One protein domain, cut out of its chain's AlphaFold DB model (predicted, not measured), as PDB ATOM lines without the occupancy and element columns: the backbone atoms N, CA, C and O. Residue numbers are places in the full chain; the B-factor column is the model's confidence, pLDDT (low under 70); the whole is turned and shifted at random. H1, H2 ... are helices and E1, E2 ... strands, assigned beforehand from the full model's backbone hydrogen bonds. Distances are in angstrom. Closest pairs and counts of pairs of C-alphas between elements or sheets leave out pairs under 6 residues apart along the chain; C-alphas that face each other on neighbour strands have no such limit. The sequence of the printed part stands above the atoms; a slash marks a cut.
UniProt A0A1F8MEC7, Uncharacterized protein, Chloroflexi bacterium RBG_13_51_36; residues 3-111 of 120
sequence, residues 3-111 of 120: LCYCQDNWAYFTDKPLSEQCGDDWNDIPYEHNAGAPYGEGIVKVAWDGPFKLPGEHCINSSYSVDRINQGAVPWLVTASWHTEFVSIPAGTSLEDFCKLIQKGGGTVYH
ATOM      1  N   LEU A   3      -0.204  51.931 -42.174       98.75
ATOM      2  CA  LEU A   3      -1.204  50.927 -41.825       98.75
ATOM      3  C   LEU A   3      -2.573  51.576 -41.599       98.75
ATOM      4  O   LEU A   3      -2.694  52.451 -40.742       98.75
ATOM      5  N   CYS A   4      -3.597  51.127 -42.323       98.69
ATOM      6  CA  CYS A   4      -4.959  51.661 -42.203       98.69
ATOM      7  C   CYS A   4      -6.030  50.609 -41.897       98.69
ATOM      8  O   CYS A   4      -7.135  50.987 -41.518       98.69
ATOM      9  N   TYR A   5      -5.733  49.317 -42.068       98.69
ATOM     10  CA  TYR A   5      -6.698  48.249 -41.817       98.69
ATOM     11  C   TYR A   5      -6.014  46.897 -41.600       98.69
ATOM     12  O   TYR A   5      -5.076  46.560 -42.329       98.69
ATOM     13  N   CYS A   6      -6.514  46.104 -40.649       98.38
ATOM     14  CA  CYS A   6      -6.164  44.691 -40.501       98.38
ATOM     15  C   CYS A   6      -7.417  43.821 -40.371       98.38
ATOM     16  O   CYS A   6      -8.337  44.146 -39.622       98.38
ATOM     17  N   GLN A   7      -7.401  42.668 -41.033       96.75
ATOM     18  CA  GLN A   7      -8.418  41.628 -40.889       96.75
ATOM     19  C   GLN A   7      -7.773  40.272 -41.151       96.75
ATOM     20  O   GLN A   7      -6.998  40.129 -42.102       96.75
ATOM     21  N   ASP A   8      -8.079  39.297 -40.296       95.12
ATOM     22  CA  ASP A   8      -7.363  38.027 -40.228       95.12
ATOM     23  C   ASP A   8      -5.838  38.271 -40.236       95.12
ATOM     24  O   ASP A   8      -5.323  39.165 -39.566       95.12
ATOM     25  N   ASN A   9      -5.109  37.532 -41.064       96.56
ATOM     26  CA  ASN A   9      -3.666  37.641 -41.250       96.56
ATOM     27  C   ASN A   9      -3.261  38.641 -42.348       96.56
ATOM     28  O   ASN A   9      -2.190  38.511 -42.947       96.56
ATOM     29  N   TRP A  10      -4.106  39.629 -42.650       97.75
ATOM     30  CA  TRP A  10      -3.829  40.653 -43.656       97.75
ATOM     31  C   TRP A  10      -3.701  42.034 -43.031       97.75
ATOM     32  O   TRP A  10      -4.519  42.435 -42.207       97.75
ATOM     33  N   ALA A  11      -2.693  42.777 -43.483       98.38
ATOM     34  CA  ALA A  11      -2.500  44.186 -43.170       98.38
ATOM     35  C   ALA A  11      -2.512  45.005 -44.467       98.38
ATOM     36  O   ALA A  11      -1.886  44.631 -45.466       98.38
ATOM     37  N   TYR A  12      -3.236  46.120 -44.444       98.19
ATOM     38  CA  TYR A  12      -3.419  47.011 -45.580       98.19
ATOM     39  C   TYR A  12      -2.817  48.376 -45.273       98.19
ATOM     40  O   TYR A  12      -3.034  48.959 -44.210       98.19
ATOM     41  N   PHE A  13      -2.072  48.884 -46.241       98.12
ATOM     42  CA  PHE A  13      -1.346  50.136 -46.164       98.12
ATOM     43  C   PHE A  13      -1.848  51.079 -47.239       98.12
ATOM     44  O   PHE A  13      -2.113  50.645 -48.357       98.12
ATOM     45  N   THR A  14      -1.906  52.362 -46.916       97.88
ATOM     46  CA  THR A  14      -2.287  53.435 -47.837       97.88
ATOM     47  C   THR A  14      -1.166  54.471 -47.955       97.88
ATOM     48  O   THR A  14      -0.311  54.589 -47.067       97.88
ATOM     49  N   ASP A  15      -1.111  55.196 -49.068       97.38
ATOM     50  CA  ASP A  15      -0.308  56.412 -49.219       97.38
ATOM     51  C   ASP A  15      -1.057  57.688 -48.798       97.38
ATOM     52  O   ASP A  15      -0.422  58.726 -48.599       97.38
ATOM     53  N   LYS A  16      -2.374  57.601 -48.588       97.69
ATOM     54  CA  LYS A  16      -3.208  58.702 -48.106       97.69
ATOM     55  C   LYS A  16      -3.063  58.914 -46.596       97.69
ATOM     56  O   LYS A  16      -2.767  57.971 -45.855       97.69
ATOM     57  N   PRO A  17      -3.347  60.127 -46.094       97.88
ATOM     58  CA  PRO A  17      -3.652  60.324 -44.680       97.88
ATOM     59  C   PRO A  17      -4.799  59.406 -44.226       97.88
ATOM     60  O   PRO A  17      -5.742  59.170 -44.981       97.88
ATOM     61  N   LEU A  18      -4.771  58.931 -42.974       98.12
ATOM     62  CA  LEU A  18      -5.828  58.051 -42.440       98.12
ATOM     63  C   LEU A  18      -7.225  58.686 -42.498       98.12
ATOM     64  O   LEU A  18      -8.203  57.972 -42.660       98.12
ATOM     65  N   SER A  19      -7.314  60.015 -42.407       96.69
ATOM     66  CA  SER A  19      -8.566  60.773 -42.524       96.69
ATOM     67  C   SER A  19      -9.145  60.821 -43.942       96.69
ATOM     68  O   SER A  19     -10.267  61.279 -44.120       96.69
ATOM     69  N   GLU A  20      -8.371  60.415 -44.950       97.00
ATOM     70  CA  GLU A  20      -8.755  60.438 -46.367       97.00
ATOM     71  C   GLU A  20      -8.888  59.031 -46.968       97.00
ATOM     72  O   GLU A  20      -9.406  58.875 -48.077       97.00
ATOM     73  N   GLN A  21      -8.412  58.000 -46.264       97.94
ATOM     74  CA  GLN A  21      -8.606  56.611 -46.659       97.94
ATOM     75  C   GLN A  21      -9.952  56.096 -46.149       97.94
ATOM     76  O   GLN A  21     -10.319  56.333 -45.004       97.94
ATOM     77  N   CYS A  22     -10.654  55.339 -46.989       95.81
ATOM     78  CA  CYS A  22     -11.930  54.718 -46.657       95.81
ATOM     79  C   CYS A  22     -11.976  53.231 -47.041       95.81
ATOM     80  O   CYS A  22     -11.106  52.723 -47.759       95.81
ATOM     81  N   GLY A  23     -13.021  52.565 -46.567       97.25
ATOM     82  CA  GLY A  23     -13.482  51.241 -46.967       97.25
ATOM     83  C   GLY A  23     -14.958  51.101 -46.588       97.25
ATOM     84  O   GLY A  23     -15.533  52.020 -45.998       97.25
ATOM     85  N   ASP A  24     -15.569  49.977 -46.947       97.25
ATOM     86  CA  ASP A  24     -16.989  49.741 -46.669       97.25
ATOM     87  C   ASP A  24     -17.234  49.685 -45.151       97.25
ATOM     88  O   ASP A  24     -16.478  49.030 -44.434       97.25
ATOM     89  N   ASP A  25     -18.259  50.391 -44.669       97.94
ATOM     90  CA  ASP A  25     -18.748  50.379 -43.278       97.94
ATOM     91  C   ASP A  25     -17.673  50.632 -42.194       97.94
ATOM     92  O   ASP A  25     -17.741  50.139 -41.067       97.94
ATOM     93  N   TRP A  26     -16.660  51.453 -42.504       97.88
ATOM     94  CA  TRP A  26     -15.573  51.807 -41.573       97.88
ATOM     95  C   TRP A  26     -16.021  52.581 -40.322       97.88
ATOM     96  O   TRP A  26     -15.288  52.632 -39.329       97.88
ATOM     97  N   ASN A  27     -17.226  53.140 -40.339       97.75
ATOM     98  CA  ASN A  27     -17.856  53.827 -39.217       97.75
ATOM     99  C   ASN A  27     -18.703  52.897 -38.322       97.75
ATOM    100  O   ASN A  27     -19.075  53.321 -37.223       97.75
ATOM    101  N   ASP A  28     -18.959  51.650 -38.731       98.19
ATOM    102  CA  ASP A  28     -19.823  50.711 -38.011       98.19
ATOM    103  C   ASP A  28     -19.067  49.870 -36.970       98.19
ATOM    104  O   ASP A  28     -17.862  49.621 -37.058       98.19
ATOM    105  N   ILE A  29     -19.794  49.434 -35.938       96.62
ATOM    106  CA  ILE A  29     -19.288  48.638 -34.812       96.62
ATOM    107  C   ILE A  29     -20.118  47.351 -34.724       96.62
ATOM    108  O   ILE A  29     -21.347  47.438 -34.731       96.62
ATOM    109  N   PRO A  30     -19.502  46.169 -34.547       96.88
ATOM    110  CA  PRO A  30     -18.058  45.902 -34.488       96.88
ATOM    111  C   PRO A  30     -17.411  45.892 -35.880       96.88
ATOM    112  O   PRO A  30     -18.023  45.411 -36.836       96.88
ATOM    113  N   TYR A  31     -16.177  46.387 -36.015       97.31
ATOM    114  CA  TYR A  31     -15.533  46.451 -37.331       97.31
ATOM    115  C   TYR A  31     -15.354  45.059 -37.957       97.31
ATOM    116  O   TYR A  31     -15.504  44.915 -39.163       97.31
ATOM    117  N   GLU A  32     -15.070  44.026 -37.159       96.31
ATOM    118  CA  GLU A  32     -14.724  42.695 -37.668       96.31
ATOM    119  C   GLU A  32     -15.866  41.987 -38.414       96.31
ATOM    120  O   GLU A  32     -15.598  41.071 -39.190       96.31
ATOM    121  N   HIS A  33     -17.117  42.421 -38.215       95.75
ATOM    122  CA  HIS A  33     -18.291  41.859 -38.897       95.75
ATOM    123  C   HIS A  33     -18.851  42.761 -39.994       95.75
ATOM    124  O   HIS A  33     -19.594  42.273 -40.841       95.75
ATOM    125  N   ASN A  34     -18.525  44.057 -39.967       97.44
ATOM    126  CA  ASN A  34     -19.123  45.048 -40.863       97.44
ATOM    127  C   ASN A  34     -18.114  45.597 -41.876       97.44
ATOM    128  O   ASN A  34     -18.438  45.753 -43.046       97.44
ATOM    129  N   ALA A  35     -16.880  45.865 -41.447       97.69
ATOM    130  CA  ALA A  35     -15.938  46.623 -42.252       97.69
ATOM    131  C   ALA A  35     -15.346  45.800 -43.401       97.69
ATOM    132  O   ALA A  35     -14.801  44.713 -43.193       97.69
ATOM    133  N   GLY A  36     -15.360  46.379 -44.599       97.62
ATOM    134  CA  GLY A  36     -14.649  45.874 -45.767       97.62
ATOM    135  C   GLY A  36     -13.195  46.349 -45.847       97.62
ATOM    136  O   GLY A  36     -12.752  47.272 -45.152       97.62
ATOM    137  N   ALA A  37     -12.439  45.726 -46.755       97.69
ATOM    138  CA  ALA A  37     -11.081  46.149 -47.087       97.69
ATOM    139  C   ALA A  37     -11.056  47.584 -47.659       97.69
ATOM    140  O   ALA A  37     -12.012  48.002 -48.320       97.69
ATOM    141  N   PRO A  38      -9.955  48.337 -47.469       97.94
ATOM    142  CA  PRO A  38      -9.814  49.649 -48.085       97.94
ATOM    143  C   PRO A  38      -9.790  49.535 -49.612       97.94
ATOM    144  O   PRO A  38      -9.177  48.620 -50.170       97.94
ATOM    145  N   TYR A  39     -10.395  50.510 -50.287       94.50
ATOM    146  CA  TYR A  39     -10.394  50.612 -51.745       94.50
ATOM    147  C   TYR A  39      -9.832  51.955 -52.231       94.50
ATOM    148  O   TYR A  39      -9.640  52.907 -51.468       94.50
ATOM    149  N   GLY A  40      -9.557  52.021 -53.535       93.62
ATOM    150  CA  GLY A  40      -8.918  53.154 -54.201       93.62
ATOM    151  C   GLY A  40      -7.493  52.845 -54.660       93.62
ATOM    152  O   GLY A  40      -7.025  51.709 -54.603       93.62
ATOM    153  N   GLU A  41      -6.818  53.873 -55.161       92.94
ATOM    154  CA  GLU A  41      -5.408  53.797 -55.542       92.94
ATOM    155  C   GLU A  41      -4.499  53.846 -54.308       92.94
ATOM    156  O   GLU A  41      -4.931  54.241 -53.225       92.94
ATOM    157  N   GLY A  42      -3.238  53.438 -54.475       94.19
ATOM    158  CA  GLY A  42      -2.241  53.566 -53.411       94.19
ATOM    159  C   GLY A  42      -2.429  52.590 -52.248       94.19
ATOM    160  O   GLY A  42      -1.969  52.873 -51.148       94.19
ATOM    161  N   ILE A  43      -3.078  51.438 -52.464       96.44
ATOM    162  CA  ILE A  43      -3.227  50.384 -51.448       96.44
ATOM    163  C   ILE A  43      -2.191  49.276 -51.644       96.44
ATOM    164  O   ILE A  43      -2.074  48.691 -52.720       96.44
ATOM    165  N   VAL A  44      -1.476  48.934 -50.572       95.94
ATOM    166  CA  VAL A  44      -0.616  47.747 -50.493       95.94
ATOM    167  C   VAL A  44      -1.171  46.790 -49.455       95.94
ATOM    168  O   VAL A  44      -1.441  47.173 -48.323       95.94
ATOM    169  N   LYS A  45      -1.301  45.522 -49.837       95.81
ATOM    170  CA  LYS A  45      -1.722  44.423 -48.969       95.81
ATOM    171  C   LYS A  45      -0.541  43.489 -48.722       95.81
ATOM    172  O   LYS A  45       0.109  43.062 -49.677       95.81
ATOM    173  N   VAL A  46      -0.289  43.145 -47.463       96.56
ATOM    174  CA  VAL A  46       0.718  42.148 -47.061       96.56
ATOM    175  C   VAL A  46       0.095  41.135 -46.113       96.56
ATOM    176  O   VAL A  46      -0.806  41.481 -45.342       96.56
ATOM    177  N   ALA A  47       0.557  39.888 -46.179       96.81
ATOM    178  CA  ALA A  47       0.192  38.891 -45.181       96.81
ATOM    179  C   ALA A  47       1.161  38.978 -44.005       96.81
ATOM    180  O   ALA A  47       2.326  39.347 -44.177       96.81
ATOM    181  N   TRP A  48       0.713  38.580 -42.828       97.06
ATOM    182  CA  TRP A  48       1.571  38.423 -41.664       97.06
ATOM    183  C   TRP A  48       1.188  37.162 -40.894       97.06
ATOM    184  O   TRP A  48       0.048  36.712 -40.931       97.06
ATOM    185  N   ASP A  49       2.152  36.584 -40.197       97.25
ATOM    186  CA  ASP A  49       1.947  35.484 -39.259       97.25
ATOM    187  C   ASP A  49       2.734  35.768 -37.978       97.25
ATOM    188  O   ASP A  49       3.728  36.496 -38.009       97.25
ATOM    189  N   GLY A  50       2.288  35.225 -36.852       95.94
ATOM    190  CA  GLY A  50       2.939  35.411 -35.562       95.94
ATOM    191  C   GLY A  50       1.965  35.521 -34.391       95.94
ATOM    192  O   GLY A  50       0.748  35.460 -34.565       95.94
ATOM    193  N   PRO A  51       2.492  35.711 -33.172       96.94
ATOM    194  CA  PRO A  51       1.713  35.704 -31.941       96.94
ATOM    195  C   PRO A  51       1.019  37.053 -31.703       96.94
ATOM    196  O   PRO A  51       1.129  37.615 -30.618       96.94
ATOM    197  N   PHE A  52       0.323  37.590 -32.704       97.50
ATOM    198  CA  PHE A  52      -0.407  38.856 -32.621       97.50
ATOM    199  C   PHE A  52      -1.917  38.635 -32.563       97.50
ATOM    200  O   PHE A  52      -2.427  37.576 -32.927       97.50
ATOM    201  N   LYS A  53      -2.619  39.647 -32.058       97.19
ATOM    202  CA  LYS A  53      -4.065  39.684 -31.897       97.19
ATOM    203  C   LYS A  53      -4.634  40.987 -32.433       97.19
ATOM    204  O   LYS A  53      -4.081  42.057 -32.172       97.19
ATOM    205  N   LEU A  54      -5.738  40.869 -33.161       97.25
ATOM    206  CA  LEU A  54      -6.590  41.964 -33.618       97.25
ATOM    207  C   LEU A  54      -7.509  42.463 -32.485       97.25
ATOM    208  O   LEU A  54      -7.783  41.708 -31.546       97.25
ATOM    209  N   PRO A  55      -8.087  43.679 -32.587       95.94
ATOM    210  CA  PRO A  55      -9.028  44.191 -31.587       95.94
ATOM    211  C   PRO A  55     -10.224  43.265 -31.322       95.94
ATOM    212  O   PRO A  55     -10.650  43.137 -30.173       95.94
ATOM    213  N   GLY A  56     -10.737  42.589 -32.357       93.25
ATOM    214  CA  GLY A  56     -11.856  41.646 -32.243       93.25
ATOM    215  C   GLY A  56     -11.512  40.341 -31.522       93.25
ATOM    216  O   GLY A  56     -12.370  39.749 -30.881       93.25
ATOM    217  N   GLU A  57     -10.248  39.909 -31.514       90.12
ATOM    218  CA  GLU A  57      -9.865  38.601 -30.956       90.12
ATOM    219  C   GLU A  57      -9.788  38.570 -29.420       90.12
ATOM    220  O   GLU A  57      -9.567  37.514 -28.822       90.12
ATOM    221  N   HIS A  58      -9.963  39.717 -28.764       80.88
ATOM    222  CA  HIS A  58      -9.999  39.823 -27.304       80.88
ATOM    223  C   HIS A  58     -11.410  39.696 -26.718       80.88
ATOM    224  O   HIS A  58     -11.574  39.723 -25.496       80.88
ATOM    225  N   CYS A  59     -12.441  39.594 -27.558       84.50
ATOM    226  CA  CYS A  59     -13.835  39.659 -27.135       84.50
ATOM    227  C   CYS A  59     -14.760  38.939 -28.129       84.50
ATOM    228  O   CYS A  59     -14.306  38.374 -29.115       84.50
ATOM    229  N   ILE A  60     -16.064  38.903 -27.837       81.69
ATOM    230  CA  ILE A  60     -17.057  38.351 -28.775       81.69
ATOM    231  C   ILE A  60     -17.268  39.318 -29.946       81.69
ATOM    232  O   ILE A  60     -17.378  38.871 -31.079       81.69
ATOM    233  N   ASN A  61     -17.328  40.619 -29.639       86.12
ATOM    234  CA  ASN A  61     -17.471  41.728 -30.577       86.12
ATOM    235  C   ASN A  61     -16.699  42.932 -30.027       86.12
ATOM    236  O   ASN A  61     -16.923  43.332 -28.876       86.12
ATOM    237  N   SER A  62     -15.833  43.528 -30.837       91.19
ATOM    238  CA  SER A  62     -15.088  44.724 -30.479       91.19
ATOM    239  C   SER A  62     -16.016  45.933 -30.361       91.19
ATOM    240  O   SER A  62     -17.068  46.030 -30.991       91.19
ATOM    241  N   SER A  63     -15.634  46.897 -29.527       95.69
ATOM    242  CA  SER A  63     -16.369  48.159 -29.362       95.69
ATOM    243  C   SER A  63     -15.887  49.250 -30.325       95.69
ATOM    244  O   SER A  63     -16.127  50.446 -30.105       95.69
ATOM    245  N   TYR A  64     -15.170  48.850 -31.378       96.94
ATOM    246  CA  TYR A  64     -14.445  49.751 -32.257       96.94
ATOM    247  C   TYR A  64     -14.893  49.579 -33.704       96.94
ATOM    248  O   TYR A  64     -15.055  48.464 -34.190       96.94
ATOM    249  N   SER A  65     -15.074  50.715 -34.371       98.06
ATOM    250  CA  SER A  65     -15.134  50.811 -35.822       98.06
ATOM    251  C   SER A  65     -13.726  51.063 -36.356       98.06
ATOM    252  O   SER A  65     -12.836  51.460 -35.591       98.06
ATOM    253  N   VAL A  66     -13.514  50.892 -37.660       98.44
ATOM    254  CA  VAL A  66     -12.218  51.198 -38.283       98.44
ATOM    255  C   VAL A  66     -11.827  52.657 -38.058       98.44
ATOM    256  O   VAL A  66     -10.689  52.928 -37.681       98.44
ATOM    257  N   ASP A  67     -12.771  53.590 -38.185       98.25
ATOM    258  CA  ASP A  67     -12.524  55.016 -37.957       98.25
ATOM    259  C   ASP A  67     -11.983  55.287 -36.549       98.25
ATOM    260  O   ASP A  67     -11.033  56.052 -36.376       98.25
ATOM    261  N   ARG A  68     -12.540  54.624 -35.527       98.25
ATOM    262  CA  ARG A  68     -12.062  54.779 -34.145       98.25
ATOM    263  C   ARG A  68     -10.672  54.176 -33.955       98.25
ATOM    264  O   ARG A  68      -9.854  54.774 -33.256       98.25
ATOM    265  N   ILE A  69     -10.390  53.027 -34.572       98.50
ATOM    266  CA  ILE A  69      -9.056  52.402 -34.540       98.50
ATOM    267  C   ILE A  69      -8.032  53.328 -35.213       98.50
ATOM    268  O   ILE A  69      -6.987  53.620 -34.634       98.50
ATOM    269  N   ASN A  70      -8.369  53.878 -36.380       98.62
ATOM    270  CA  ASN A  70      -7.514  54.791 -37.137       98.62
ATOM    271  C   ASN A  70      -7.324  56.160 -36.459       98.62
ATOM    272  O   ASN A  70      -6.317  56.824 -36.696       98.62
ATOM    273  N   GLN A  71      -8.225  56.551 -35.554       98.19
ATOM    274  CA  GLN A  71      -8.064  57.697 -34.645       98.19
ATOM    275  C   GLN A  71      -7.277  57.359 -33.361       98.19
ATOM    276  O   GLN A  71      -7.095  58.224 -32.505       98.19
ATOM    277  N   GLY A  72      -6.799  56.119 -33.212       97.88
ATOM    278  CA  GLY A  72      -5.934  55.691 -32.111       97.88
ATOM    279  C   GLY A  72      -6.662  55.161 -30.873       97.88
ATOM    280  O   GLY A  72      -6.054  55.090 -29.808       97.88
ATOM    281  N   ALA A  73      -7.941  54.778 -30.975       97.94
ATOM    282  CA  ALA A  73      -8.685  54.231 -29.834       97.94
ATOM    283  C   ALA A  73      -8.100  52.906 -29.302       97.94
ATOM    284  O   ALA A  73      -8.208  52.619 -28.110       97.94
ATOM    285  N   VAL A  74      -7.501  52.102 -30.184       97.81
ATOM    286  CA  VAL A  74      -6.826  50.829 -29.888       97.81
ATOM    287  C   VAL A  74      -5.810  50.550 -31.012       97.81
ATOM    288  O   VAL A  74      -6.032  51.002 -32.137       97.81
ATOM    289  N   PRO A  75      -4.681  49.862 -30.758       98.38
ATOM    290  CA  PRO A  75      -3.796  49.401 -31.827       98.38
ATOM    291  C   PRO A  75      -4.454  48.358 -32.740       98.38
ATOM    292  O   PRO A  75      -5.338  47.621 -32.313       98.38
ATOM    293  N   TRP A  76      -3.967  48.253 -33.979       98.50
ATOM    294  CA  TRP A  76      -4.393  47.219 -34.926       98.50
ATOM    295  C   TRP A  76      -3.896  45.828 -34.546       98.50
ATOM    296  O   TRP A  76      -4.597  44.852 -34.782       98.50
ATOM    297  N   LEU A  77      -2.689  45.733 -33.987       98.31
ATOM    298  CA  LEU A  77      -2.127  44.469 -33.522       98.31
ATOM    299  C   LEU A  77      -1.429  44.657 -32.183       98.31
ATOM    300  O   LEU A  77      -0.679  45.617 -31.984       98.31
ATOM    301  N   VAL A  78      -1.619  43.689 -31.297       97.88
ATOM    302  CA  VAL A  78      -0.813  43.519 -30.085       97.88
ATOM    303  C   VAL A  78      -0.335  42.086 -29.987       97.88
ATOM    304  O   VAL A  78      -1.046  41.168 -30.388       97.88
ATOM    305  N   THR A  79       0.860  41.858 -29.456       97.69
ATOM    306  CA  THR A  79       1.289  40.493 -29.122       97.69
ATOM    307  C   THR A  79       0.333  39.861 -28.111       97.69
ATOM    308  O   THR A  79      -0.132  40.529 -27.183       97.69
ATOM    309  N   ALA A  80       0.056  38.567 -28.261       93.62
ATOM    310  CA  ALA A  80      -0.775  37.806 -27.343       93.62
ATOM    311  C   ALA A  80      -0.212  37.856 -25.914       93.62
ATOM    312  O   ALA A  80       0.999  37.891 -25.711       93.62
ATOM    313  N   SER A  81      -1.088  37.813 -24.907       90.50
ATOM    314  CA  SER A  81      -0.719  38.017 -23.495       90.50
ATOM    315  C   SER A  81       0.270  36.993 -22.928       90.50
ATOM    316  O   SER A  81       0.913  37.259 -21.918       90.50
ATOM    317  N   TRP A  82       0.387  35.822 -23.556       88.50
ATOM    318  CA  TRP A  82       1.341  34.774 -23.190       88.50
ATOM    319  C   TRP A  82       2.716  34.942 -23.854       88.50
ATOM    320  O   TRP A  82       3.637  34.194 -23.530       88.50
ATOM    321  N   HIS A  83       2.872  35.887 -24.785       91.81
ATOM    322  CA  HIS A  83       4.146  36.182 -25.429       91.81
ATOM    323  C   HIS A  83       5.038  37.029 -24.509       91.81
ATOM    324  O   HIS A  83       4.554  37.875 -23.759       91.81
ATOM    325  N   THR A  84       6.352  36.804 -24.553       88.94
ATOM    326  CA  THR A  84       7.303  37.430 -23.617       88.94
ATOM    327  C   THR A  84       7.603  38.889 -23.944       88.94
ATOM    328  O   THR A  84       7.828  39.688 -23.040       88.94
ATOM    329  N   GLU A  85       7.611  39.241 -25.228       92.56
ATOM    330  CA  GLU A  85       7.822  40.611 -25.697       92.56
ATOM    331  C   GLU A  85       6.477  41.265 -25.995       92.56
ATOM    332  O   GLU A  85       5.711  40.738 -26.806       92.56
ATOM    333  N   PHE A  86       6.213  42.418 -25.375       96.38
ATOM    334  CA  PHE A  86       5.046  43.235 -25.688       96.38
ATOM    335  C   PHE A  86       5.336  44.130 -26.896       96.38
ATOM    336  O   PHE A  86       6.183  45.028 -26.837       96.38
ATOM    337  N   VAL A  87       4.601  43.912 -27.984       98.25
ATOM    338  CA  VAL A  87       4.613  44.777 -29.167       98.25
ATOM    339  C   VAL A  87       3.200  45.279 -29.431       98.25
ATOM    340  O   VAL A  87       2.242  44.515 -29.372       98.25
ATOM    341  N   SER A  88       3.088  46.572 -29.731       98.31
ATOM    342  CA  SER A  88       1.849  47.249 -30.107       98.31
ATOM    343  C   SER A  88       2.061  47.966 -31.435       98.31
ATOM    344  O   SER A  88       3.054  48.679 -31.602       98.31
ATOM    345  N   ILE A  89       1.148  47.751 -32.379       98.75
ATOM    346  CA  ILE A  89       1.206  48.283 -33.740       98.75
ATOM    347  C   ILE A  89      -0.060  49.120 -33.974       98.75
ATOM    348  O   ILE A  89      -1.127  48.558 -34.243       98.75
ATOM    349  N   PRO A  90       0.009  50.452 -33.814       98.81
ATOM    350  CA  PRO A  90      -1.129  51.334 -34.037       98.81
ATOM    351  C   PRO A  90      -1.433  51.548 -35.525       98.81
ATOM    352  O   PRO A  90      -0.628  51.253 -36.407       98.81
ATOM    353  N   ALA A  91      -2.598  52.125 -35.811       98.69
ATOM    354  CA  ALA A  91      -2.838  52.728 -37.116       98.69
ATOM    355  C   ALA A  91      -1.792  53.809 -37.419       98.69
ATOM    356  O   ALA A  91      -1.256  54.460 -36.520       98.69
ATOM    357  N   GLY A  92      -1.479  53.988 -38.699       98.69
ATOM    358  CA  GLY A  92      -0.477  54.951 -39.138       98.69
ATOM    359  C   GLY A  92       0.963  54.426 -39.112       98.69
ATOM    360  O   GLY A  92       1.847  55.094 -39.642       98.69
ATOM    361  N   THR A  93       1.227  53.236 -38.554       98.81
ATOM    362  CA  THR A  93       2.563  52.617 -38.600       98.81
ATOM    363  C   THR A  93       3.027  52.439 -40.044       98.81
ATOM    364  O   THR A  93       2.281  51.933 -40.884       98.81
ATOM    365  N   SER A  94       4.258  52.854 -40.351       98.31
ATOM    366  CA  SER A  94       4.815  52.700 -41.695       98.31
ATOM    367  C   SER A  94       4.959  51.218 -42.069       98.31
ATOM    368  O   SER A  94       5.135  50.373 -41.195       98.31
ATOM    369  N   LEU A  95       4.913  50.873 -43.360       97.06
ATOM    370  CA  LEU A  95       5.143  49.485 -43.801       97.06
ATOM    371  C   LEU A  95       6.503  48.935 -43.332       97.06
ATOM    372  O   LEU A  95       6.610  47.768 -42.968       97.06
ATOM    373  N   GLU A  96       7.535  49.776 -43.316       96.38
ATOM    374  CA  GLU A  96       8.862  49.390 -42.841       96.38
ATOM    375  C   GLU A  96       8.856  49.089 -41.335       96.38
ATOM    376  O   GLU A  96       9.328  48.031 -40.910       96.38
ATOM    377  N   ASP A  97       8.267  49.975 -40.528       98.31
ATOM    378  CA  ASP A  97       8.163  49.772 -39.082       98.31
ATOM    379  C   ASP A  97       7.253  48.595 -38.743       98.31
ATOM    380  O   ASP A  97       7.542  47.851 -37.813       98.31
ATOM    381  N   PHE A  98       6.193  48.372 -39.521       98.19
ATOM    382  CA  PHE A  98       5.333  47.204 -39.382       98.19
ATOM    383  C   PHE A  98       6.141  45.912 -39.517       98.19
ATOM    384  O   PHE A  98       6.065  45.056 -38.641       98.19
ATOM    385  N   CYS A  99       6.974  45.789 -40.556       97.31
ATOM    386  CA  CYS A  99       7.849  44.629 -40.731       97.31
ATOM    387  C   CYS A  99       8.791  44.437 -39.534       97.31
ATOM    388  O   CYS A  99       8.895  43.329 -39.006       97.31
ATOM    389  N   LYS A 100       9.427  45.518 -39.060       97.56
ATOM    390  CA  LYS A 100      10.322  45.480 -37.891       97.56
ATOM    391  C   LYS A 100       9.584  45.065 -36.615       97.56
ATOM    392  O   LYS A 100      10.110  44.275 -35.834       97.56
ATOM    393  N   LEU A 101       8.371  45.572 -36.396       98.31
ATOM    394  CA  LEU A 101       7.558  45.286 -35.212       98.31
ATOM    395  C   LEU A 101       6.998  43.862 -35.231       98.31
ATOM    396  O   LEU A 101       7.068  43.183 -34.208       98.31
ATOM    397  N   ILE A 102       6.518  43.381 -36.381       97.88
ATOM    398  CA  ILE A 102       6.102  41.984 -36.552       97.88
ATOM    399  C   ILE A 102       7.275  41.049 -36.250       97.88
ATOM    400  O   ILE A 102       7.131  40.145 -35.431       97.88
ATOM    401  N   GLN A 103       8.454  41.306 -36.824       97.06
ATOM    402  CA  GLN A 103       9.651  40.505 -36.559       97.06
ATOM    403  C   GLN A 103      10.071  40.561 -35.083       97.06
ATOM    404  O   GLN A 103      10.391  39.530 -34.492       97.06
ATOM    405  N   LYS A 104      10.034  41.746 -34.459       96.62
ATOM    406  CA  LYS A 104      10.327  41.915 -33.028       96.62
ATOM    407  C   LYS A 104       9.386  41.086 -32.150       96.62
ATOM    408  O   LYS A 104       9.827  40.522 -31.156       96.62
ATOM    409  N   GLY A 105       8.110  40.996 -32.518       96.88
ATOM    410  CA  GLY A 105       7.127  40.160 -31.828       96.88
ATOM    411  C   GLY A 105       7.178  38.679 -32.210       96.88
ATOM    412  O   GLY A 105       6.240  37.965 -31.891       96.88
ATOM    413  N   GLY A 106       8.221  38.211 -32.905       96.38
ATOM    414  CA  GLY A 106       8.376  36.803 -33.285       96.38
ATOM    415  C   GLY A 106       7.533  36.368 -34.488       96.38
ATOM    416  O   GLY A 106       7.372  35.171 -34.717       96.38
ATOM    417  N   GLY A 107       6.979  37.318 -35.240       96.69
ATOM    418  CA  GLY A 107       6.213  37.065 -36.455       96.69
ATOM    419  C   GLY A 107       7.030  37.187 -37.742       96.69
ATOM    420  O   GLY A 107       8.232  37.450 -37.741       96.69
ATOM    421  N   THR A 108       6.355  37.003 -38.873       97.25
ATOM    422  CA  THR A 108       6.903  37.144 -40.229       97.25
ATOM    423  C   THR A 108       5.907  37.878 -41.119       97.25
ATOM    424  O   THR A 108       4.703  37.651 -41.026       97.25
ATOM    425  N   VAL A 109       6.404  38.748 -42.001       96.94
ATOM    426  CA  VAL A 109       5.598  39.417 -43.034       96.94
ATOM    427  C   VAL A 109       5.890  38.780 -44.386       96.94
ATOM    428  O   VAL A 109       7.050  38.590 -44.751       96.94
ATOM    429  N   TYR A 110       4.838  38.493 -45.148       93.38
ATOM    430  CA  TYR A 110       4.923  37.957 -46.498       93.38
ATOM    431  C   TYR A 110       4.370  38.971 -47.484       93.38
ATOM    432  O   TYR A 110       3.264  39.499 -47.337       93.38
ATOM    433  N   HIS A 111       5.148  39.223 -48.525       83.50
ATOM    434  CA  HIS A 111       4.818  40.192 -49.547       83.50
ATOM    435  C   HIS A 111       4.734  39.495 -50.907       83.50
ATOM    436  O   HIS A 111       5.422  38.503 -51.162       83.50
TER     437      HIS A 111
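What this domain is: This is residues 3 to 111 of the 120 residues of an uncharacterized protein of Chloroflexi bacterium RBG_13_51_36 (UniProt A0A1F8MEC7). A strongly twisted sheet of four antiparallel strands, in the order E1, E2, E3, E5, has the longest helix, H4, over one face and running along the strands, while the short helices H1 and H3 lie close to the edge strand E1, with H2 next to H1, and the long loop of residues 80 to 94 leads from E4 to H4. E4 lies outside this sheet, in a small patch of its own between residues 52 to 53 and 88 to 89. The printed part has 109 residues, with four named helices and five named strands in the order E1, E2, H1, E3, H2, H3, E4, H4, E5. The class is mixed, helices and strands, though under half of the residues are in named elements. The whole is compact, with a radius of gyration of the C-alphas of 12.9 A and spans of 35 by 31 by 19 A.

Where its parts are: In the sheet, E1 is residues 3 to 7, 11.8 A long from C-alpha 3 at (-1.204, 50.927, -41.825); E2 is residues 10 to 14, 13.5 A; E3, the longest strand, is residues 43 to 49, 19.9 A; E5 is residues 108 to 110, 6.6 A, ending with C-alpha 110 at (4.923, 37.957, -46.498). H4 is residues 95 to 104, 14.2 A, beginning with C-alpha 95 at (5.143, 49.485, -43.801). The short elements are H1, residues 31 to 34, 5.2 A; H2, residues 55 to 58, 6.2 A; H3, residues 66 to 70, 6.0 A; and E4, residues 77 to 79, 6.8 A.

How they stand to each other: E1 and E2 form a hairpin, with N 12 and O 5 2.8 A apart. E2 and E3 are antiparallel at 151 degrees, with N 13 and O 44 2.8 A apart. E3 is staggered, pairing with E2 over residues 43 to 47 and with E5 over 47 to 49, where N 108 and O 49 are 2.8 A apart. H4 and the sheet make two layers, a helix on one face of a sheet, at a height of 7.7 A; its closest C-alphas to E5 are those of Cys 99 and Val 109, 6.1 A. H4 lies over E2, at 19 degrees on the local plane, and only just not over E3, on which 2 of its C-alphas fall. H3 only grazes the sheet. H1 is close but not clearly touching H3, with Tyr 31 and Val 66 as closest C-alphas, 5.9 A, and H2, with Glu 32 and Gly 56, 6.2 A. E4 pairs with no named strand and is near H4. Every O i to N i+4 pair is within hydrogen-bond range in H3 and H4; H1 and H2 are too short for one.

The domain as a whole: The C-alphas of Glu 41 and Trp 82, 38.1 A apart, are the two farthest apart. The printed part has no cut. The links E2 to H1 and E4 to H4 are long. Mean pLDDT of the printed part is 96.2, and no printed residue is under 70.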